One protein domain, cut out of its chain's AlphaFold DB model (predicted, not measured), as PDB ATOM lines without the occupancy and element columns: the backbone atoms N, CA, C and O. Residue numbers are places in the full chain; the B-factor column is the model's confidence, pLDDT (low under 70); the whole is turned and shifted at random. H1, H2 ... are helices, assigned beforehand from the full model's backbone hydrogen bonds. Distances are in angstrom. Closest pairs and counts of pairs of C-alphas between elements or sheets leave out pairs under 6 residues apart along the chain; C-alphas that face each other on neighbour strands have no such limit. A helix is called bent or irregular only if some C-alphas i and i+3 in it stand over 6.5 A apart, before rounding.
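AT A GLANCE: This is residues 156 to 228, 277 to 359 and 409 to 429 of the 765 residues of the protein "Triose-phosphate transporter" of Marssonina brunnea f. sp. multigermtubi (strain MB_m1) (UniProt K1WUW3). H5a, an arm of bent helix H5, packs between H1 and H3; H4 runs along H3. H6 lies apart, and residues 352 to 357 of H5b stick out. The printed part, 177 residues with named helices H1 to H6, is all helix, only just loose, close to compact: radius of gyration of the C-alphas 19.3 A, spans 58, 46 and 32 A.

HOW THE PARTS SIT: Start at H5, residues 323 to 357, by its hydrogen bonds one helix but bent: C-alphas 345 and 348 are 7.3 A apart. Its arm H5a, 323 to 345, touches H1, 156 to 179, closest at C-alphas 332 and 167, 5.0 A. With residues 202 to 213 alone, H3, 199 to 225, touches H5a. H3 is only just irregular: C-alphas 204 and 207 are 6.9 A apart. H4, 281 to 313, touches H3 at a shallow tilt of 26 degrees; 28 of its 29 O i to N i+4 pairs are within hydrogen-bond range.

IN THESE COORDINATES: Find C-alpha 156 at (180.300, 122.332, 159.199), where H1 begins; H4 runs 47.9 A to C-alpha 313, (183.154, 152.326, 133.969).

THE WHOLE: Residues 229 to 276 and 360 to 408 are not printed, leaving gaps of 15.1 A and 46.3 A. pLDDT is under 70 at 48 residues.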
ATOM      1  N   ALA A 156     179.098 121.602 159.605       90.19
ATOM      2  CA  ALA A 156     180.300 122.332 159.199       90.19
ATOM      3  C   ALA A 156     181.030 121.594 158.070       90.19
ATOM      4  O   ALA A 156     181.377 122.216 157.065       90.19
ATOM      5  N   THR A 157     181.147 120.267 158.177       90.31
ATOM      6  CA  THR A 157     181.734 119.364 157.175       90.31
ATOM      7  C   THR A 157     181.044 119.527 155.819       90.31
ATOM      8  O   THR A 157     181.711 119.735 154.805       90.31
ATOM      9  N   LEU A 158     179.703 119.553 155.797       90.81
ATOM     10  CA  LEU A 158     178.934 119.831 154.578       90.81
ATOM     11  C   LEU A 158     179.309 121.180 153.948       90.81
ATOM     12  O   LEU A 158     179.519 121.252 152.736       90.81
ATOM     13  N   THR A 159     179.395 122.248 154.746       92.88
ATOM     14  CA  THR A 159     179.714 123.584 154.217       92.88
ATOM     15  C   THR A 159     181.168 123.734 153.781       92.88
ATOM     16  O   THR A 159     181.427 124.384 152.768       92.88
ATOM     17  N   LEU A 160     182.109 123.083 154.474       92.88
ATOM     18  CA  LEU A 160     183.516 123.050 154.086       92.88
ATOM     19  C   LEU A 160     183.669 122.391 152.710       92.88
ATOM     20  O   LEU A 160     184.270 122.987 151.820       92.88
ATOM     21  N   ILE A 161     183.055 121.219 152.508       92.12
ATOM     22  CA  ILE A 161     183.065 120.501 151.225       92.12
ATOM     23  C   ILE A 161     182.363 121.328 150.134       92.12
ATOM     24  O   ILE A 161     182.890 121.460 149.031       92.12
ATOM     25  N   GLN A 162     181.227 121.969 150.433       93.88
ATOM     26  CA  GLN A 162     180.533 122.849 149.481       93.88
ATOM     27  C   GLN A 162     181.378 124.047 149.022       93.88
ATOM     28  O   GLN A 162     181.304 124.413 147.847       93.88
ATOM     29  N   PHE A 163     182.177 124.663 149.900       92.75
ATOM     30  CA  PHE A 163     183.092 125.740 149.505       92.75
ATOM     31  C   PHE A 163     184.368 125.210 148.836       92.75
ATOM     32  O   PHE A 163     184.825 125.821 147.868       92.75
ATOM     33  N   ALA A 164     184.889 124.058 149.272       91.94
ATOM     34  CA  ALA A 164     186.024 123.379 148.646       91.94
ATOM     35  C   ALA A 164     185.732 123.046 147.176       91.94
ATOM     36  O   ALA A 164     186.496 123.443 146.301       91.94
ATOM     37  N   PHE A 165     184.590 122.411 146.889       91.88
ATOM     38  CA  PHE A 165     184.163 122.104 145.521       91.88
ATOM     39  C   PHE A 165     183.969 123.364 144.678       91.88
ATOM     40  O   PHE A 165     184.388 123.385 143.525       91.88
ATOM     41  N   VAL A 166     183.392 124.440 145.231       90.62
ATOM     42  CA  VAL A 166     183.234 125.698 144.480       90.62
ATOM     43  C   VAL A 166     184.590 126.318 144.134       90.62
ATOM     44  O   VAL A 166     184.784 126.732 142.993       90.62
ATOM     45  N   ALA A 167     185.532 126.363 145.080       89.06
ATOM     46  CA  ALA A 167     186.867 126.906 144.847       89.06
ATOM     47  C   ALA A 167     187.678 126.032 143.873       89.06
ATOM     48  O   ALA A 167     188.197 126.542 142.879       89.06
ATOM     49  N   PHE A 168     187.729 124.718 144.109       89.25
ATOM     50  CA  PHE A 168     188.448 123.758 143.271       89.25
ATOM     51  C   PHE A 168     187.905 123.730 141.841       89.25
ATOM     52  O   PHE A 168     188.678 123.905 140.901       89.25
ATOM     53  N   LEU A 169     186.586 123.603 141.652       87.25
ATOM     54  CA  LEU A 169     185.992 123.607 140.313       87.25
ATOM     55  C   LEU A 169     186.166 124.964 139.622       87.25
ATOM     56  O   LEU A 169     186.411 124.991 138.420       87.25
ATOM     57  N   CYS A 170     186.121 126.094 140.337       84.12
ATOM     58  CA  CYS A 170     186.382 127.397 139.717       84.12
ATOM     59  C   CYS A 170     187.840 127.533 139.231       84.12
ATOM     60  O   CYS A 170     188.070 127.992 138.111       84.12
ATOM     61  N   LEU A 171     188.816 127.063 140.017       83.56
ATOM     62  CA  LEU A 171     190.223 126.997 139.602       83.56
ATOM     63  C   LEU A 171     190.434 126.006 138.445       83.56
ATOM     64  O   LEU A 171     191.113 126.345 137.477       83.56
ATOM     65  N   PHE A 172     189.799 124.833 138.490       85.06
ATOM     66  CA  PHE A 172     189.840 123.827 137.427       85.06
ATOM     67  C   PHE A 172     189.250 124.356 136.113       85.06
ATOM     68  O   PHE A 172     189.906 124.278 135.079       85.06
ATOM     69  N   PHE A 173     188.065 124.976 136.135       78.00
ATOM     70  CA  PHE A 173     187.475 125.595 134.945       78.00
ATOM     71  C   PHE A 173     188.295 126.792 134.442       78.00
ATOM     72  O   PHE A 173     188.402 126.977 133.232       78.00
ATOM     73  N   SER A 174     188.933 127.567 135.329       74.56
ATOM     74  CA  SER A 174     189.891 128.606 134.927       74.56
ATOM     75  C   SER A 174     191.114 128.008 134.222       74.56
ATOM     76  O   SER A 174     191.534 128.530 133.192       74.56
ATOM     77  N   HIS A 175     191.680 126.913 134.738       76.00
ATOM     78  CA  HIS A 175     192.792 126.199 134.106       76.00
ATOM     79  C   HIS A 175     192.376 125.618 132.746       76.00
ATOM     80  O   HIS A 175     193.013 125.892 131.729       76.00
ATOM     81  N   LEU A 176     191.239 124.920 132.691       73.94
ATOM     82  CA  LEU A 176     190.667 124.347 131.473       73.94
ATOM     83  C   LEU A 176     190.396 125.418 130.401       73.94
ATOM     84  O   LEU A 176     190.664 125.193 129.225       73.94
ATOM     85  N   ALA A 177     189.955 126.617 130.797       67.62
ATOM     86  CA  ALA A 177     189.797 127.754 129.892       67.62
ATOM     87  C   ALA A 177     191.129 128.360 129.408       67.62
ATOM     88  O   ALA A 177     191.128 129.061 128.396       67.62
ATOM     89  N   THR A 178     192.266 128.100 130.069       67.12
ATOM     90  CA  THR A 178     193.595 128.421 129.506       67.12
ATOM     91  C   THR A 178     194.099 127.373 128.516       67.12
ATOM     92  O   THR A 178     194.813 127.748 127.591       67.12
ATOM     93  N   VAL A 179     193.682 126.109 128.658       71.06
ATOM     94  CA  VAL A 179     194.003 125.015 127.722       71.06
ATOM     95  C   VAL A 179     193.121 125.068 126.465       71.06
ATOM     96  O   VAL A 179     193.613 124.866 125.360       71.06
ATOM     97  N   PHE A 180     191.831 125.397 126.607       69.19
ATOM     98  CA  PHE A 180     190.856 125.402 125.510       69.19
ATOM     99  C   PHE A 180     190.254 126.801 125.260       69.19
ATOM    100  O   PHE A 180     189.221 127.143 125.848       69.19
ATOM    101  N   PRO A 181     190.809 127.604 124.323       61.34
ATOM    102  CA  PRO A 181     190.285 128.933 123.980       61.34
ATOM    103  C   PRO A 181     188.805 128.939 123.560       61.34
ATOM    104  O   PRO A 181     188.076 129.878 123.871       61.34
ATOM    105  N   SER A 182     188.332 127.852 122.935       52.47
ATOM    106  CA  SER A 182     186.918 127.612 122.587       52.47
ATOM    107  C   SER A 182     185.952 127.832 123.767       52.47
ATOM    108  O   SER A 182     184.843 128.349 123.593       52.47
ATOM    109  N   LEU A 183     186.383 127.500 124.990       55.34
ATOM    110  CA  LEU A 183     185.561 127.613 126.194       55.34
ATOM    111  C   LEU A 183     185.362 129.077 126.628       55.34
ATOM    112  O   LEU A 183     184.264 129.440 127.055       55.34
ATOM    113  N   GLN A 184     186.369 129.940 126.425       55.69
ATOM    114  CA  GLN A 184     186.275 131.389 126.676       55.69
ATOM    115  C   GLN A 184     185.237 132.059 125.759       55.69
ATOM    116  O   GLN A 184     184.564 133.008 126.159       55.69
ATOM    117  N   THR A 185     185.077 131.549 124.533       50.97
ATOM    118  CA  THR A 185     184.096 132.051 123.558       50.97
ATOM    119  C   THR A 185     182.666 131.621 123.896       50.97
ATOM    120  O   THR A 185     181.722 132.361 123.620       50.97
ATOM    121  N   ARG A 186     182.481 130.437 124.506       51.59
ATOM    122  CA  ARG A 186     181.154 129.915 124.885       51.59
ATOM    123  C   ARG A 186     180.659 130.398 126.251       51.59
ATOM    124  O   ARG A 186     179.445 130.478 126.433       51.59
ATOM    125  N   ILE A 187     181.549 130.727 127.192       55.00
ATOM    126  CA  ILE A 187     181.181 131.162 128.549       55.00
ATOM    127  C   ILE A 187     181.719 132.584 128.816       55.00
ATOM    128  O   ILE A 187     182.873 132.733 129.218       55.00
ATOM    129  N   PRO A 188     180.886 133.642 128.682       51.66
ATOM    130  CA  PRO A 188     181.308 135.032 128.898       51.66
ATOM    131  C   PRO A 188     181.912 135.316 130.282       51.66
ATOM    132  O   PRO A 188     182.706 136.241 130.422       51.66
ATOM    133  N   ALA A 189     181.560 134.505 131.284       51.25
ATOM    134  CA  ALA A 189     182.076 134.575 132.649       51.25
ATOM    135  C   ALA A 189     183.573 134.224 132.792       51.25
ATOM    136  O   ALA A 189     184.171 134.590 133.796       51.25
ATOM    137  N   LEU A 190     184.182 133.520 131.826       51.94
ATOM    138  CA  LEU A 190     185.603 133.129 131.859       51.94
ATOM    139  C   LEU A 190     186.468 133.949 130.880       51.94
ATOM    140  O   LEU A 190     187.595 133.568 130.566       51.94
ATOM    141  N   LYS A 191     185.958 135.080 130.375       45.59
ATOM    142  CA  LYS A 191     186.620 135.859 129.314       45.59
ATOM    143  C   LYS A 191     187.898 136.585 129.766       45.59
ATOM    144  O   LYS A 191     188.679 137.028 128.923       45.59
ATOM    145  N   HIS A 192     188.143 136.718 131.069       51.88
ATOM    146  CA  HIS A 192     189.335 137.382 131.596       51.88
ATOM    147  C   HIS A 192     190.078 136.467 132.574       51.88
ATOM    148  O   HIS A 192     189.478 135.873 133.466       51.88
ATOM    149  N   ARG A 193     191.402 136.352 132.393       49.34
ATOM    150  CA  ARG A 193     192.262 135.484 133.213       49.34
ATOM    151  C   ARG A 193     192.157 135.854 134.695       49.34
ATOM    152  O   ARG A 193     192.167 137.039 135.030       49.34
ATOM    153  N   VAL A 194     192.172 134.844 135.568       53.94
ATOM    154  CA  VAL A 194     192.371 135.015 137.016       53.94
ATOM    155  C   VAL A 194     193.676 135.784 137.246       53.94
ATOM    156  O   VAL A 194     194.776 135.283 137.018       53.94
ATOM    157  N   ARG A 195     193.544 137.055 137.634       48.47
ATOM    158  CA  ARG A 195     194.658 137.949 137.960       48.47
ATOM    159  C   ARG A 195     195.059 137.703 139.410       48.47
ATOM    160  O   ARG A 195     194.173 137.708 140.253       48.47
ATOM    161  N   TYR A 196     196.359 137.538 139.677       44.06
ATOM    162  CA  TYR A 196     196.925 137.315 141.017       44.06
ATOM    163  C   TYR A 196     196.308 138.218 142.110       44.06
ATOM    164  O   TYR A 196     196.037 139.393 141.841       44.06
ATOM    165  N   PRO A 197     196.114 137.699 143.338       55.47
ATOM    166  CA  PRO A 197     195.340 138.376 144.372       55.47
ATOM    167  C   PRO A 197     196.069 139.594 144.955       55.47
ATOM    168  O   PRO A 197     196.970 139.470 145.784       55.47
ATOM    169  N   THR A 198     195.623 140.796 144.591       62.00
ATOM    170  CA  THR A 198     196.000 142.023 145.306       62.00
ATOM    171  C   THR A 198     195.404 142.001 146.717       62.00
ATOM    172  O   THR A 198     194.212 141.735 146.878       62.00
ATOM    173  N   ARG A 199     196.197 142.352 147.742       62.94
ATOM    174  CA  ARG A 199     195.789 142.353 149.165       62.94
ATOM    175  C   ARG A 199     194.469 143.095 149.430       62.94
ATOM    176  O   ARG A 199     193.665 142.634 150.236       62.94
ATOM    177  N   GLU A 200     194.214 144.192 148.716       66.06
ATOM    178  CA  GLU A 200     192.948 144.942 148.768       66.06
ATOM    179  C   GLU A 200     191.712 144.087 148.452       66.06
ATOM    180  O   GLU A 200     190.675 144.243 149.093       66.06
ATOM    181  N   VAL A 201     191.808 143.174 147.479       71.00
ATOM    182  CA  VAL A 201     190.687 142.328 147.038       71.00
ATOM    183  C   VAL A 201     190.330 141.323 148.127       71.00
ATOM    184  O   VAL A 201     189.153 141.118 148.411       71.00
ATOM    185  N   ILE A 202     191.332 140.749 148.798       77.38
ATOM    186  CA  ILE A 202     191.119 139.848 149.940       77.38
ATOM    187  C   ILE A 202     190.470 140.616 151.099       77.38
ATOM    188  O   ILE A 202     189.436 140.194 151.606       77.38
ATOM    189  N   VAL A 203     191.008 141.781 151.477       77.81
ATOM    190  CA  VAL A 203     190.470 142.582 152.596       77.81
ATOM    191  C   VAL A 203     189.040 143.070 152.323       77.81
ATOM    192  O   VAL A 203     188.209 143.050 153.226       77.81
ATOM    193  N   THR A 204     188.711 143.448 151.083       75.00
ATOM    194  CA  THR A 204     187.350 143.886 150.707       75.00
ATOM    195  C   THR A 204     186.358 142.733 150.514       75.00
ATOM    196  O   THR A 204     185.164 142.924 150.745       75.00
ATOM    197  N   THR A 205     186.813 141.527 150.153       80.81
ATOM    198  CA  THR A 205     185.956 140.323 150.089       80.81
ATOM    199  C   THR A 205     185.808 139.605 151.436       80.81
ATOM    200  O   THR A 205     184.848 138.854 151.607       80.81
ATOM    201  N   MET A 206     186.680 139.852 152.419       84.00
ATOM    202  CA  MET A 206     186.657 139.175 153.724       84.00
ATOM    203  C   MET A 206     185.330 139.311 154.500       84.00
ATOM    204  O   MET A 206     184.842 138.281 154.970       84.00
ATOM    205  N   PRO A 207     184.673 140.487 154.602       85.88
ATOM    206  CA  PRO A 207     183.369 140.584 155.268       85.88
ATOM    207  C   PRO A 207     182.280 139.798 154.527       85.88
ATOM    208  O   PRO A 207     181.445 139.145 155.150       85.88
ATOM    209  N   LEU A 208     182.313 139.807 153.189       85.44
ATOM    210  CA  LEU A 208     181.395 139.031 152.356       85.44
ATOM    211  C   LEU A 208     181.588 137.522 152.573       85.44
ATOM    212  O   LEU A 208     180.600 136.807 152.751       85.44
ATOM    213  N   ALA A 209     182.837 137.049 152.619       89.69
ATOM    214  CA  ALA A 209     183.158 135.662 152.938       89.69
ATOM    215  C   ALA A 209     182.677 135.287 154.351       89.69
ATOM    216  O   ALA A 209     182.008 134.272 154.508       89.69
ATOM    217  N   ALA A 210     182.907 136.128 155.365       89.88
ATOM    218  CA  ALA A 210     182.444 135.874 156.733       89.88
ATOM    219  C   ALA A 210     180.911 135.710 156.825       89.88
ATOM    220  O   ALA A 210     180.426 134.748 157.430       89.88
ATOM    221  N   PHE A 211     180.132 136.580 156.168       91.12
ATOM    222  CA  PHE A 211     178.675 136.415 156.095       91.12
ATOM    223  C   PHE A 211     178.257 135.183 155.270       91.12
ATOM    224  O   PHE A 211     177.284 134.520 155.626       91.12
ATOM    225  N   GLN A 212     178.993 134.835 154.208       90.38
ATOM    226  CA  GLN A 212     178.751 133.619 153.420       90.38
ATOM    227  C   GLN A 212     178.927 132.348 154.270       90.38
ATOM    228  O   GLN A 212     178.051 131.484 154.250       90.38
ATOM    229  N   ILE A 213     180.002 132.261 155.062       92.56
ATOM    230  CA  ILE A 213     180.262 131.136 155.977       92.56
ATOM    231  C   ILE A 213     179.138 131.030 157.008       92.56
ATOM    232  O   ILE A 213     178.479 129.996 157.086       92.56
ATOM    233  N   GLY A 214     178.866 132.109 157.752       91.62
ATOM    234  CA  GLY A 214     177.845 132.108 158.801       91.62
ATOM    235  C   GLY A 214     176.451 131.756 158.274       91.62
ATOM    236  O   GLY A 214     175.755 130.933 158.866       91.62
ATOM    237  N   GLY A 215     176.058 132.323 157.126       92.50
ATOM    238  CA  GLY A 215     174.764 132.058 156.495       92.50
ATOM    239  C   GLY A 215     174.605 130.604 156.046       92.50
ATOM    240  O   GLY A 215     173.565 129.991 156.305       92.50
ATOM    241  N   HIS A 216     175.628 130.022 155.410       92.75
ATOM    242  CA  HIS A 216     175.599 128.615 155.002       92.75
ATOM    243  C   HIS A 216     175.650 127.670 156.209       92.75
ATOM    244  O   HIS A 216     174.811 126.777 156.291       92.75
ATOM    245  N   LEU A 217     176.547 127.898 157.174       94.12
ATOM    246  CA  LEU A 217     176.710 127.047 158.359       94.12
ATOM    247  C   LEU A 217     175.424 126.976 159.190       94.12
ATOM    248  O   LEU A 217     174.896 125.891 159.428       94.12
ATOM    249  N   LEU A 218     174.849 128.129 159.549       94.12
ATOM    250  CA  LEU A 218     173.579 128.184 160.283       94.12
ATOM    251  C   LEU A 218     172.412 127.611 159.468       94.12
ATOM    252  O   LEU A 218     171.505 127.005 160.038       94.12
ATOM    253  N   SER A 219     172.440 127.738 158.137       93.75
ATOM    254  CA  SER A 219     171.444 127.087 157.285       93.75
ATOM    255  C   SER A 219     171.563 125.570 157.284       93.75
ATOM    256  O   SER A 219     170.528 124.913 157.270       93.75
ATOM    257  N   SER A 220     172.771 125.010 157.256       93.00
ATOM    258  CA  SER A 220     172.983 123.562 157.312       93.00
ATOM    259  C   SER A 220     172.574 123.020 158.682       93.00
ATOM    260  O   SER A 220     171.806 122.064 158.758       93.00
ATOM    261  N   SER A 221     172.945 123.709 159.766       92.94
ATOM    262  CA  SER A 221     172.493 123.392 161.128       92.94
ATOM    263  C   SER A 221     170.966 123.444 161.288       92.94
ATOM    264  O   SER A 221     170.393 122.623 162.007       92.94
ATOM    265  N   ALA A 222     170.284 124.358 160.590       94.19
ATOM    266  CA  ALA A 222     168.824 124.392 160.530       94.19
ATOM    267  C   ALA A 222     168.240 123.232 159.700       94.19
ATOM    268  O   ALA A 222     167.352 122.532 160.180       94.19
ATOM    269  N   THR A 223     168.764 122.985 158.493       91.62
ATOM    270  CA  THR A 223     168.348 121.881 157.605       91.62
ATOM    271  C   THR A 223     168.522 120.509 158.264       91.62
ATOM    272  O   THR A 223     167.705 119.613 158.062       91.62
ATOM    273  N   MET A 224     169.530 120.324 159.114       91.12
ATOM    274  CA  MET A 224     169.669 119.107 159.917       91.12
ATOM    275  C   MET A 224     168.432 118.869 160.802       91.12
ATOM    276  O   MET A 224     167.866 117.779 160.774       91.12
ATOM    277  N   LYS A 225     167.952 119.893 161.520       89.75
ATOM    278  CA  LYS A 225     166.840 119.769 162.483       89.75
ATOM    279  C   LYS A 225     165.435 119.927 161.879       89.75
ATOM    280  O   LYS A 225     164.481 119.475 162.496       89.75
ATOM    281  N   ILE A 226     165.291 120.554 160.710       90.75
ATOM    282  CA  ILE A 226     163.998 120.981 160.135       90.75
ATOM    283  C   ILE A 226     163.921 120.650 158.630       90.75
ATOM    284  O   ILE A 226     164.943 120.714 157.941       90.75
ATOM    285  N   PRO A 227     162.742 120.317 158.064       89.81
ATOM    286  CA  PRO A 227     162.582 120.104 156.626       89.81
ATOM    287  C   PRO A 227     162.974 121.322 155.772       89.81
ATOM    288  O   PRO A 227     162.663 122.476 156.075       89.81
ATOM    289  N   VAL A 228     163.590 121.030 154.621       89.62
ATOM    290  CA  VAL A 228     164.086 122.004 153.629       89.62
ATOM    291  C   VAL A 228     163.025 123.042 153.245       89.62
ATOM    292  O   VAL A 228     163.327 124.232 153.151       89.62
ATOM    293  N   PHE A 277     157.310 124.519 165.902       82.69
ATOM    294  CA  PHE A 277     157.787 125.403 166.971       82.69
ATOM    295  C   PHE A 277     157.955 124.702 168.328       82.69
ATOM    296  O   PHE A 277     158.884 125.016 169.067       82.69
ATOM    297  N   ARG A 278     157.091 123.726 168.642       76.56
ATOM    298  CA  ARG A 278     157.151 122.949 169.893       76.56
ATOM    299  C   ARG A 278     158.266 121.897 169.931       76.56
ATOM    300  O   ARG A 278     158.662 121.514 171.023       76.56
ATOM    301  N   GLY A 279     158.739 121.417 168.778       77.62
ATOM    302  CA  GLY A 279     159.759 120.361 168.698       77.62
ATOM    303  C   GLY A 279     161.156 120.883 168.358       77.62
ATOM    304  O   GLY A 279     162.137 120.465 168.961       77.62
ATOM    305  N   ASN A 280     161.251 121.829 167.419       87.81
ATOM    306  CA  ASN A 280     162.507 122.215 166.770       87.81
ATOM    307  C   ASN A 280     162.840 123.714 166.907       87.81
ATOM    308  O   ASN A 280     163.426 124.298 165.996       87.81
ATOM    309  N   PHE A 281     162.506 124.362 168.033       90.81
ATOM    310  CA  PHE A 281     162.726 125.809 168.227       90.81
ATOM    311  C   PHE A 281     164.148 126.280 167.859       90.81
ATOM    312  O   PHE A 281     164.300 127.264 167.136       90.81
ATOM    313  N   LEU A 282     165.191 125.540 168.263       91.81
ATOM    314  CA  LEU A 282     166.586 125.847 167.906       91.81
ATOM    315  C   LEU A 282     166.835 125.830 166.387       91.81
ATOM    316  O   LEU A 282     167.573 126.669 165.877       91.81
ATOM    317  N   GLY A 283     166.192 124.926 165.643       91.88
ATOM    318  CA  GLY A 283     166.270 124.892 164.181       91.88
ATOM    319  C   GLY A 283     165.594 126.105 163.531       91.88
ATOM    320  O   GLY A 283     166.126 126.657 162.569       91.88
ATOM    321  N   ILE A 284     164.463 126.564 164.083       92.75
ATOM    322  CA  ILE A 284     163.765 127.779 163.622       92.75
ATOM    323  C   ILE A 284     164.633 129.011 163.903       92.75
ATOM    324  O   ILE A 284     164.790 129.864 163.030       92.75
ATOM    325  N   PHE A 285     165.249 129.076 165.086       93.94
ATOM    326  CA  PHE A 285     166.180 130.138 165.461       93.94
ATOM    327  C   PHE A 285     167.405 130.185 164.534       93.94
ATOM    328  O   PHE A 285     167.717 131.246 163.990       93.94
ATOM    329  N   TYR A 286     168.048 129.043 164.257       94.50
ATOM    330  CA  TYR A 286     169.152 128.972 163.294       94.50
ATOM    331  C   TYR A 286     168.720 129.346 161.869       94.50
ATOM    332  O   TYR A 286     169.443 130.076 161.194       94.50
ATOM    333  N   ALA A 287     167.526 128.942 161.417       94.38
ATOM    334  CA  ALA A 287     166.993 129.347 160.114       94.38
ATOM    335  C   ALA A 287     166.739 130.863 160.030       94.38
ATOM    336  O   ALA A 287     167.020 131.478 158.998       94.38
ATOM    337  N   PHE A 288     166.235 131.476 161.106       93.81
ATOM    338  CA  PHE A 288     165.995 132.917 161.200       93.81
ATOM    339  C   PHE A 288     167.313 133.705 161.205       93.81
ATOM    340  O   PHE A 288     167.470 134.648 160.428       93.81
ATOM    341  N   LEU A 289     168.291 133.283 162.015       94.62
ATOM    342  CA  LEU A 289     169.614 133.907 162.076       94.62
ATOM    343  C   LEU A 289     170.372 133.758 160.746       94.62
ATOM    344  O   LEU A 289     170.936 134.733 160.250       94.62
ATOM    345  N   ALA A 290     170.303 132.584 160.109       94.56
ATOM    346  CA  ALA A 290     170.825 132.381 158.759       94.56
ATOM    347  C   ALA A 290     170.148 133.319 157.749       94.56
ATOM    348  O   ALA A 290     170.833 133.935 156.938       94.56
ATOM    349  N   ALA A 291     168.819 133.473 157.793       93.00
ATOM    350  CA  ALA A 291     168.091 134.365 156.890       93.00
ATOM    351  C   ALA A 291     168.459 135.849 157.084       93.00
ATOM    352  O   ALA A 291     168.552 136.576 156.091       93.00
ATOM    353  N   LEU A 292     168.728 136.286 158.319       92.69
ATOM    354  CA  LEU A 292     169.256 137.622 158.609       92.69
ATOM    355  C   LEU A 292     170.669 137.801 158.028       92.69
ATOM    356  O   LEU A 292     170.916 138.762 157.302       92.69
ATOM    357  N   ILE A 293     171.572 136.843 158.267       92.88
ATOM    358  CA  ILE A 293     172.944 136.876 157.736       92.88
ATOM    359  C   ILE A 293     172.950 136.842 156.201       92.88
ATOM    360  O   ILE A 293     173.658 137.636 155.588       92.88
ATOM    361  N   PHE A 294     172.114 136.017 155.560       90.06
ATOM    362  CA  PHE A 294     171.952 136.015 154.102       90.06
ATOM    363  C   PHE A 294     171.458 137.360 153.566       90.06
ATOM    364  O   PHE A 294     171.821 137.735 152.453       90.06
ATOM    365  N   VAL A 295     170.634 138.104 154.306       89.44
ATOM    366  CA  VAL A 295     170.202 139.448 153.893       89.44
ATOM    367  C   VAL A 295     171.347 140.445 153.983       89.44
ATOM    368  O   VAL A 295     171.600 141.144 153.003       89.44
ATOM    369  N   THR A 296     172.092 140.441 155.086       87.75
ATOM    370  CA  THR A 296     173.313 141.240 155.246       87.75
ATOM    371  C   THR A 296     174.324 140.923 154.136       87.75
ATOM    372  O   THR A 296     174.768 141.833 153.436       87.75
ATOM    373  N   GLN A 297     174.583 139.639 153.865       88.38
ATOM    374  CA  GLN A 297     175.400 139.172 152.740       88.38
ATOM    375  C   GLN A 297     174.881 139.721 151.400       88.38
ATOM    376  O   GLN A 297     175.652 140.271 150.626       88.38
ATOM    377  N   ASN A 298     173.574 139.637 151.124       82.88
ATOM    378  CA  ASN A 298     172.981 140.133 149.874       82.88
ATOM    379  C   ASN A 298     173.049 141.665 149.715       82.88
ATOM    380  O   ASN A 298     172.987 142.146 148.581       82.88
ATOM    381  N   ILE A 299     173.149 142.428 150.807       83.69
ATOM    382  CA  ILE A 299     173.375 143.880 150.777       83.69
ATOM    383  C   ILE A 299     174.859 144.160 150.490       83.69
ATOM    384  O   ILE A 299     175.165 144.851 149.517       83.69
ATOM    385  N   PHE A 300     175.785 143.549 151.238       81.50
ATOM    386  CA  PHE A 300     177.227 143.719 151.016       81.50
ATOM    387  C   PHE A 300     177.694 143.218 149.640       81.50
ATOM    388  O   PHE A 300     178.473 143.910 148.987       81.50
ATOM    389  N   SER A 301     177.166 142.094 149.138       75.75
ATOM    390  CA  SER A 301     177.409 141.627 147.764       75.75
ATOM    391  C   SER A 301     177.057 142.697 146.733       75.75
ATOM    392  O   SER A 301     177.822 142.926 145.803       75.75
ATOM    393  N   LYS A 302     175.904 143.367 146.885       73.50
ATOM    394  CA  LYS A 302     175.465 144.401 145.937       73.50
ATOM    395  C   LYS A 302     176.380 145.613 145.978       73.50
ATOM    396  O   LYS A 302     176.818 146.026 144.912       73.50
ATOM    397  N   ARG A 303     176.748 146.104 147.167       75.75
ATOM    398  CA  ARG A 303     177.744 147.180 147.310       75.75
ATOM    399  C   ARG A 303     179.064 146.818 146.634       75.75
ATOM    400  O   ARG A 303     179.553 147.580 145.809       75.75
ATOM    401  N   LEU A 304     179.589 145.616 146.879       73.94
ATOM    402  CA  LEU A 304     180.862 145.179 146.302       73.94
ATOM    403  C   LEU A 304     180.805 145.018 144.767       73.94
ATOM    404  O   LEU A 304     181.718 145.466 144.074       73.94
ATOM    405  N   PHE A 305     179.724 144.455 144.211       69.50
ATOM    406  CA  PHE A 305     179.524 144.378 142.755       69.50
ATOM    407  C   PHE A 305     179.273 145.758 142.106       69.50
ATOM    408  O   PHE A 305     179.753 146.012 140.996       69.50
ATOM    409  N   ASN A 306     178.553 146.660 142.783       69.88
ATOM    410  CA  ASN A 306     178.331 148.042 142.342       69.88
ATOM    411  C   ASN A 306     179.659 148.820 142.306       69.88
ATOM    412  O   ASN A 306     180.009 149.384 141.271       69.88
ATOM    413  N   ALA A 307     180.447 148.781 143.384       67.69
ATOM    414  CA  ALA A 307     181.764 149.410 143.458       67.69
ATOM    415  C   ALA A 307     182.739 148.872 142.391       67.69
ATOM    416  O   ALA A 307     183.434 149.655 141.740       67.69
ATOM    417  N   ALA A 308     182.750 147.553 142.149       64.06
ATOM    418  CA  ALA A 308     183.552 146.943 141.087       64.06
ATOM    419  C   ALA A 308     183.142 147.451 139.690       64.06
ATOM    420  O   ALA A 308     183.979 147.957 138.947       64.06
ATOM    421  N   SER A 309     181.850 147.398 139.350       62.75
ATOM    422  CA  SER A 309     181.352 147.866 138.043       62.75
ATOM    423  C   SER A 309     181.498 149.378 137.821       62.75
ATOM    424  O   SER A 309     181.708 149.816 136.691       62.75
ATOM    425  N   LYS A 310     181.479 150.185 138.887       60.75
ATOM    426  CA  LYS A 310     181.791 151.620 138.825       60.75
ATOM    427  C   LYS A 310     183.267 151.878 138.500       60.75
ATOM    428  O   LYS A 310     183.565 152.826 137.779       60.75
ATOM    429  N   ALA A 311     184.174 151.023 138.979       60.88
ATOM    430  CA  ALA A 311     185.588 151.066 138.607       60.88
ATOM    431  C   ALA A 311     185.829 150.599 137.157       60.88
ATOM    432  O   ALA A 311     186.662 151.177 136.467       60.88
ATOM    433  N   GLU A 312     185.070 149.614 136.656       59.16
ATOM    434  CA  GLU A 312     185.100 149.235 135.230       59.16
ATOM    435  C   GLU A 312     184.681 150.409 134.319       59.16
ATOM    436  O   GLU A 312     185.277 150.622 133.263       59.16
ATOM    437  N   ALA A 313     183.684 151.198 134.736       56.94
ATOM    438  CA  ALA A 313     183.154 152.326 133.969       56.94
ATOM    439  C   ALA A 313     184.063 153.574 133.938       56.94
ATOM    440  O   ALA A 313     183.858 154.442 133.092       56.94
ATOM    441  N   SER A 314     185.054 153.690 134.831       53.72
ATOM    442  CA  SER A 314     185.917 154.880 134.943       53.72
ATOM    443  C   SER A 314     187.208 154.820 134.112       53.72
ATOM    444  O   SER A 314     188.058 155.699 134.230       53.72
ATOM    445  N   GLY A 315     187.376 153.800 133.261       44.22
ATOM    446  CA  GLY A 315     188.453 153.711 132.258       44.22
ATOM    447  C   GLY A 315     189.859 153.403 132.796       44.22
ATOM    448  O   GLY A 315     190.735 153.005 132.026       44.22
ATOM    449  N   VAL A 316     190.088 153.520 134.107       48.34
ATOM    450  CA  VAL A 316     191.365 153.176 134.745       48.34
ATOM    451  C   VAL A 316     191.560 151.654 134.716       48.34
ATOM    452  O   VAL A 316     190.945 150.918 135.486       48.34
ATOM    453  N   GLN A 317     192.482 151.179 133.873       45.56
ATOM    454  CA  GLN A 317     192.782 149.755 133.604       45.56
ATOM    455  C   GLN A 317     193.245 148.920 134.828       45.56
ATOM    456  O   GLN A 317     193.572 147.743 134.699       45.56
ATOM    457  N   SER A 318     193.274 149.502 136.030       45.47
ATOM    458  CA  SER A 318     193.756 148.881 137.270       45.47
ATOM    459  C   SER A 318     192.754 147.912 137.925       45.47
ATOM    460  O   SER A 318     193.171 146.992 138.627       45.47
ATOM    461  N   ARG A 319     191.436 148.070 137.703       48.72
ATOM    462  CA  ARG A 319     190.389 147.358 138.475       48.72
ATOM    463  C   ARG A 319     189.416 146.501 137.659       48.72
ATOM    464  O   ARG A 319     188.243 146.380 138.001       48.72
ATOM    465  N   LYS A 320     189.922 145.797 136.642       47.72
ATOM    466  CA  LYS A 320     189.177 144.729 135.950       47.72
ATOM    467  C   LYS A 320     189.072 143.452 136.802       47.72
ATOM    468  O   LYS A 320     189.587 142.391 136.448       47.72
ATOM    469  N   LEU A 321     188.423 143.573 137.959       52.59
ATOM    470  CA  LEU A 321     188.017 142.451 138.798       52.59
ATOM    471  C   LEU A 321     186.807 141.789 138.144       52.59
ATOM    472  O   LEU A 321     185.666 142.133 138.451       52.59
ATOM    473  N   ASP A 322     187.067 140.855 137.222       60.94
ATOM    474  CA  ASP A 322     185.993 140.051 136.644       60.94
ATOM    475  C   ASP A 322     185.176 139.421 137.780       60.94
ATOM    476  O   ASP A 322     185.711 138.944 138.784       60.94
ATOM    477  N   LYS A 323     183.856 139.462 137.645       66.62
ATOM    478  CA  LYS A 323     182.920 139.127 138.716       66.62
ATOM    479  C   LYS A 323     182.942 137.615 139.012       66.62
ATOM    480  O   LYS A 323     182.619 137.223 140.131       66.62
ATOM    481  N   LEU A 324     183.446 136.791 138.080       68.19
ATOM    482  CA  LEU A 324     183.841 135.400 138.347       68.19
ATOM    483  C   LEU A 324     185.095 135.299 139.232       68.19
ATOM    484  O   LEU A 324     185.137 134.455 140.122       68.19
ATOM    485  N   ASN A 325     186.092 136.170 139.050       75.06
ATOM    486  CA  ASN A 325     187.270 136.218 139.924       75.06
ATOM    487  C   ASN A 325     186.858 136.616 141.357       75.06
ATOM    488  O   ASN A 325     187.344 136.043 142.328       75.06
ATOM    489  N   LEU A 326     185.881 137.524 141.498       75.00
ATOM    490  CA  LEU A 326     185.283 137.862 142.797       75.00
ATOM    491  C   LEU A 326     184.565 136.660 143.447       75.00
ATOM    492  O   LEU A 326     184.727 136.442 144.645       75.00
ATOM    493  N   LEU A 327     183.812 135.866 142.672       77.62
ATOM    494  CA  LEU A 327     183.152 134.637 143.142       77.62
ATOM    495  C   LEU A 327     184.164 133.550 143.548       77.62
ATOM    496  O   LEU A 327     183.967 132.864 144.555       77.62
ATOM    497  N   CYS A 328     185.254 133.413 142.788       80.44
ATOM    498  CA  CYS A 328     186.367 132.523 143.108       80.44
ATOM    499  C   CYS A 328     187.011 132.926 144.442       80.44
ATOM    500  O   CYS A 328     187.127 132.099 145.345       80.44
ATOM    501  N   TYR A 329     187.332 134.214 144.619       82.12
ATOM    502  CA  TYR A 329     187.922 134.708 145.863       82.12
ATOM    503  C   TYR A 329     186.976 134.645 147.060       82.12
ATOM    504  O   TYR A 329     187.420 134.219 148.121       82.12
ATOM    505  N   SER A 330     185.690 134.991 146.927       84.94
ATOM    506  CA  SER A 330     184.759 134.886 148.061       84.94
ATOM    507  C   SER A 330     184.581 133.434 148.513       84.94
ATOM    508  O   SER A 330     184.493 133.178 149.710       84.94
ATOM    509  N   SER A 331     184.594 132.479 147.578       86.75
ATOM    510  CA  SER A 331     184.428 131.048 147.867       86.75
ATOM    511  C   SER A 331     185.714 130.390 148.378       86.75
ATOM    512  O   SER A 331     185.663 129.617 149.330       86.75
ATOM    513  N   GLY A 332     186.874 130.730 147.808       88.31
ATOM    514  CA  GLY A 332     188.179 130.270 148.289       88.31
ATOM    515  C   GLY A 332     188.522 130.833 149.670       88.31
ATOM    516  O   GLY A 332     188.963 130.091 150.545       88.31
ATOM    517  N   LEU A 333     188.233 132.116 149.914       87.88
ATOM    518  CA  LEU A 333     188.379 132.724 151.237       87.88
ATOM    519  C   LEU A 333     187.361 132.150 152.234       87.88
ATOM    520  O   LEU A 333     187.719 131.917 153.385       87.88
ATOM    521  N   ALA A 334     186.130 131.848 151.799       89.94
ATOM    522  CA  ALA A 334     185.162 131.134 152.630       89.94
ATOM    523  C   ALA A 334     185.656 129.729 153.011       89.94
ATOM    524  O   ALA A 334     185.559 129.367 154.180       89.94
ATOM    525  N   PHE A 335     186.242 128.964 152.086       91.44
ATOM    526  CA  PHE A 335     186.860 127.666 152.386       91.44
ATOM    527  C   PHE A 335     188.005 127.797 153.407       91.44
ATOM    528  O   PHE A 335     187.968 127.144 154.449       91.44
ATOM    529  N   VAL A 336     188.970 128.695 153.165       91.50
ATOM    530  CA  VAL A 336     190.127 128.910 154.059       91.50
ATOM    531  C   VAL A 336     189.699 129.351 155.462       91.50
ATOM    532  O   VAL A 336     190.253 128.860 156.440       91.50
ATOM    533  N   LEU A 337     188.697 130.226 155.584       90.44
ATOM    534  CA  LEU A 337     188.173 130.676 156.880       90.44
ATOM    535  C   LEU A 337     187.217 129.662 157.542       90.44
ATOM    536  O   LEU A 337     187.087 129.674 158.762       90.44
ATOM    537  N   THR A 338     186.577 128.767 156.779       90.19
ATOM    538  CA  THR A 338     185.770 127.660 157.337       90.19
ATOM    539  C   THR A 338     186.658 126.545 157.881       90.19
ATOM    540  O   THR A 338     186.305 125.942 158.887       90.19
ATOM    541  N   SER A 339     187.818 126.288 157.267       89.75
ATOM    542  CA  SER A 339     188.759 125.234 157.677       89.75
ATOM    543  C   SER A 339     189.088 125.222 159.186       89.75
ATOM    544  O   SER A 339     188.812 124.205 159.825       89.75
ATOM    545  N   PRO A 340     189.570 126.313 159.825       90.06
ATOM    546  CA  PRO A 340     189.860 126.308 161.264       90.06
ATOM    547  C   PRO A 340     188.601 126.164 162.135       90.06
ATOM    548  O   PRO A 340     188.669 125.557 163.201       90.06
ATOM    549  N   ILE A 341     187.451 126.679 161.679       87.25
ATOM    550  CA  ILE A 341     186.165 126.515 162.374       87.25
ATOM    551  C   ILE A 341     185.769 125.035 162.368       87.25
ATOM    552  O   ILE A 341     185.442 124.492 163.416       87.25
ATOM    553  N   TRP A 342     185.860 124.378 161.207       90.44
ATOM    554  CA  TRP A 342     185.574 122.956 161.047       90.44
ATOM    555  C   TRP A 342     186.513 122.083 161.880       90.44
ATOM    556  O   TRP A 342     186.022 121.214 162.595       90.44
ATOM    557  N   PHE A 343     187.829 122.332 161.847       88.69
ATOM    558  CA  PHE A 343     188.794 121.602 162.678       88.69
ATOM    559  C   PHE A 343     188.400 121.649 164.159       88.69
ATOM    560  O   PHE A 343     188.363 120.606 164.807       88.69
ATOM    561  N   TRP A 344     188.042 122.831 164.673       88.00
ATOM    562  CA  TRP A 344     187.628 123.001 166.067       88.00
ATOM    563  C   TRP A 344     186.250 122.396 166.388       88.00
ATOM    564  O   TRP A 344     186.037 121.950 167.510       88.00
ATOM    565  N   SER A 345     185.299 122.397 165.443       85.44
ATOM    566  CA  SER A 345     183.904 122.016 165.718       85.44
ATOM    567  C   SER A 345     183.547 120.556 165.440       85.44
ATOM    568  O   SER A 345     182.608 120.054 166.042       85.44
ATOM    569  N   GLU A 346     184.197 119.919 164.463       83.94
ATOM    570  CA  GLU A 346     183.828 118.582 163.959       83.94
ATOM    571  C   GLU A 346     185.053 117.771 163.499       83.94
ATOM    572  O   GLU A 346     185.103 116.557 163.683       83.94
ATOM    573  N   GLY A 347     186.056 118.424 162.904       79.81
ATOM    574  CA  GLY A 347     187.198 117.765 162.269       79.81
ATOM    575  C   GLY A 347     188.122 117.031 163.240       79.81
ATOM    576  O   GLY A 347     188.615 115.963 162.895       79.81
ATOM    577  N   LEU A 348     188.326 117.550 164.457       78.31
ATOM    578  CA  LEU A 348     189.091 116.852 165.499       78.31
ATOM    579  C   LEU A 348     188.376 115.599 166.029       78.31
ATOM    580  O   LEU A 348     189.051 114.624 166.347       78.31
ATOM    581  N   GLU A 349     187.040 115.602 166.089       75.25
ATOM    582  CA  GLU A 349     186.255 114.411 166.452       75.25
ATOM    583  C   GLU A 349     186.424 113.342 165.366       75.25
ATOM    584  O   GLU A 349     186.969 112.275 165.625       75.25
ATOM    585  N   ILE A 350     186.092 113.690 164.116       75.06
ATOM    586  CA  ILE A 350     186.169 112.786 162.956       75.06
ATOM    587  C   ILE A 350     187.588 112.228 162.775       75.06
ATOM    588  O   ILE A 350     187.754 111.051 162.467       75.06
ATOM    589  N   MET A 351     188.621 113.052 162.981       73.31
ATOM    590  CA  MET A 351     190.016 112.620 162.894       73.31
ATOM    591  C   MET A 351     190.388 111.649 164.019       73.31
ATOM    592  O   MET A 351     191.026 110.638 163.739       73.31
ATOM    593  N   ARG A 352     189.994 111.925 165.270       71.19
ATOM    594  CA  ARG A 352     190.239 111.021 166.405       71.19
ATOM    595  C   ARG A 352     189.567 109.669 166.179       71.19
ATOM    596  O   ARG A 352     190.211 108.647 166.373       71.19
ATOM    597  N   ASP A 353     188.309 109.686 165.758       70.44
ATOM    598  CA  ASP A 353     187.482 108.486 165.614       70.44
ATOM    599  C   ASP A 353     188.002 107.621 164.451       70.44
ATOM    600  O   ASP A 353     188.221 106.422 164.607       70.44
ATOM    601  N   PHE A 354     188.391 108.248 163.331       72.25
ATOM    602  CA  PHE A 354     189.096 107.575 162.233       72.25
ATOM    603  C   PHE A 354     190.452 106.974 162.653       72.25
ATOM    604  O   PHE A 354     190.814 105.896 162.186       72.25
ATOM    605  N   PHE A 355     191.205 107.633 163.544       72.94
ATOM    606  CA  PHE A 355     192.464 107.098 164.089       72.94
ATOM    607  C   PHE A 355     192.277 106.001 165.152       72.94
ATOM    608  O   PHE A 355     193.243 105.292 165.436       72.94
ATOM    609  N   HIS A 356     191.090 105.875 165.748       61.91
ATOM    610  CA  HIS A 356     190.798 104.885 166.787       61.91
ATOM    611  C   HIS A 356     190.188 103.607 166.194       61.91
ATOM    612  O   HIS A 356     190.706 102.518 166.433       61.91
ATOM    613  N   ASP A 357     189.145 103.749 165.372       59.16
ATOM    614  CA  ASP A 357     188.310 102.631 164.912       59.16
ATOM    615  C   ASP A 357     188.443 102.345 163.402       59.16
ATOM    616  O   ASP A 357     187.929 101.346 162.903       59.16
ATOM    617  N   GLY A 358     189.157 103.190 162.646       53.72
ATOM    618  CA  GLY A 358     189.454 102.997 161.215       53.72
ATOM    619  C   GLY A 358     188.277 103.231 160.256       53.72
ATOM    620  O   GLY A 358     188.490 103.449 159.062       53.72
ATOM    621  N   THR A 359     187.047 103.251 160.766       57.34
ATOM    622  CA  THR A 359     185.815 103.607 160.049       57.34
ATOM    623  C   THR A 359     185.203 104.876 160.632       57.34
ATOM    624  O   THR A 359     185.232 105.089 161.840       57.34
ATOM    625  N   VAL A 409     163.243 138.753 140.348       82.06
ATOM    626  CA  VAL A 409     162.030 137.965 140.052       82.06
ATOM    627  C   VAL A 409     162.366 136.482 139.844       82.06
ATOM    628  O   VAL A 409     161.719 135.617 140.433       82.06
ATOM    629  N   ALA A 410     163.428 136.165 139.095       86.75
ATOM    630  CA  ALA A 410     163.896 134.786 138.933       86.75
ATOM    631  C   ALA A 410     164.332 134.161 140.276       86.75
ATOM    632  O   ALA A 410     164.013 133.009 140.570       86.75
ATOM    633  N   SER A 411     164.995 134.933 141.145       83.38
ATOM    634  CA  SER A 411     165.373 134.500 142.498       83.38
ATOM    635  C   SER A 411     164.159 134.232 143.402       83.38
ATOM    636  O   SER A 411     164.221 133.338 144.248       83.38
ATOM    637  N   LEU A 412     163.044 134.952 143.223       84.44
ATOM    638  CA  LEU A 412     161.780 134.663 143.910       84.44
ATOM    639  C   LEU A 412     161.163 133.350 143.413       84.44
ATOM    640  O   LEU A 412     160.870 132.475 144.228       84.44
ATOM    641  N   ILE A 413     161.039 133.168 142.094       88.25
ATOM    642  CA  ILE A 413     160.483 131.941 141.492       88.25
ATOM    643  C   ILE A 413     161.313 130.709 141.894       88.25
ATOM    644  O   ILE A 413     160.746 129.691 142.289       88.25
ATOM    645  N   LYS A 414     162.649 130.823 141.925       90.44
ATOM    646  CA  LYS A 414     163.559 129.778 142.428       90.44
ATOM    647  C   LYS A 414     163.217 129.316 143.848       90.44
ATOM    648  O   LYS A 414     163.296 128.125 144.136       90.44
ATOM    649  N   ARG A 415     162.841 130.234 144.750       87.50
ATOM    650  CA  ARG A 415     162.470 129.894 146.140       87.50
ATOM    651  C   ARG A 415     161.170 129.093 146.180       87.50
ATOM    652  O   ARG A 415     161.123 128.084 146.873       87.50
ATOM    653  N   VAL A 416     160.162 129.508 145.405       89.44
ATOM    654  CA  VAL A 416     158.891 128.774 145.256       89.44
ATOM    655  C   VAL A 416     159.156 127.357 144.742       89.44
ATOM    656  O   VAL A 416     158.698 126.390 145.345       89.44
ATOM    657  N   PHE A 417     159.968 127.227 143.687       91.56
ATOM    658  CA  PHE A 417     160.315 125.941 143.084       91.56
ATOM    659  C   PHE A 417     160.994 124.983 144.075       91.56
ATOM    660  O   PHE A 417     160.549 123.847 144.224       91.56
ATOM    661  N   ILE A 418     162.016 125.441 144.814       91.38
ATOM    662  CA  ILE A 418     162.710 124.608 145.814       91.38
ATOM    663  C   ILE A 418     161.750 124.140 146.916       91.38
ATOM    664  O   ILE A 418     161.803 122.977 147.307       91.38
ATOM    665  N   VAL A 419     160.853 125.007 147.405       91.12
ATOM    666  CA  VAL A 419     159.875 124.630 148.442       91.12
ATOM    667  C   VAL A 419     158.893 123.574 147.922       91.12
ATOM    668  O   VAL A 419     158.636 122.601 148.629       91.12
ATOM    669  N   VAL A 420     158.391 123.717 146.691       90.00
ATOM    670  CA  VAL A 420     157.486 122.734 146.066       90.00
ATOM    671  C   VAL A 420     158.184 121.387 145.858       90.00
ATOM    672  O   VAL A 420     157.657 120.361 146.290       90.00
ATOM    673  N   ILE A 421     159.391 121.374 145.279       90.12
ATOM    674  CA  ILE A 421     160.162 120.137 145.079       90.12
ATOM    675  C   ILE A 421     160.508 119.475 146.418       90.12
ATOM    676  O   ILE A 421     160.366 118.263 146.536       90.12
ATOM    677  N   ALA A 422     160.873 120.236 147.456       88.38
ATOM    678  CA  ALA A 422     161.147 119.679 148.782       88.38
ATOM    679  C   ALA A 422     159.920 118.984 149.406       88.38
ATOM    680  O   ALA A 422     160.065 117.925 150.016       88.38
ATOM    681  N   ILE A 423     158.711 119.536 149.243       87.94
ATOM    682  CA  ILE A 423     157.473 118.896 149.729       87.94
ATOM    683  C   ILE A 423     157.205 117.591 148.963       87.94
ATOM    684  O   ILE A 423     156.935 116.563 149.582       87.94
ATOM    685  N   ILE A 424     157.329 117.616 147.630       88.00
ATOM    686  CA  ILE A 424     157.107 116.446 146.763       88.00
ATOM    687  C   ILE A 424     158.136 115.337 147.034       88.00
ATOM    688  O   ILE A 424     157.773 114.162 147.047       88.00
ATOM    689  N   TRP A 425     159.399 115.705 147.267       86.31
ATOM    690  CA  TRP A 425     160.503 114.771 147.491       86.31
ATOM    691  C   TRP A 425     160.411 114.077 148.848       86.31
ATOM    692  O   TRP A 425     160.406 112.852 148.920       86.31
ATOM    693  N   PHE A 426     160.307 114.846 149.938       81.56
ATOM    694  CA  PHE A 426     160.298 114.264 151.282       81.56
ATOM    695  C   PHE A 426     158.956 113.622 151.658       81.56
ATOM    696  O   PHE A 426     158.916 112.879 152.633       81.56
ATOM    697  N   ARG A 427     157.869 113.900 150.916       80.62
ATOM    698  CA  ARG A 427     156.507 113.347 151.107       80.62
ATOM    699  C   ARG A 427     155.958 113.437 152.542       80.62
ATOM    700  O   ARG A 427     155.002 112.746 152.890       80.62
ATOM    701  N   ASN A 428     156.531 114.311 153.369       71.06
ATOM    702  CA  ASN A 428     156.111 114.510 154.752       71.06
ATOM    703  C   ASN A 428     154.658 115.019 154.798       71.06
ATOM    704  O   ASN A 428     154.310 115.906 154.011       71.06
ATOM    705  N   PRO A 429     153.816 114.524 155.724       69.00
ATOM    706  CA  PRO A 429     152.414 114.919 155.822       69.00
ATOM    707  C   PRO A 429     152.283 116.364 156.327       69.00
ATOM    708  O   PRO A 429     152.160 116.625 157.522       69.00
TER     709      PRO A 429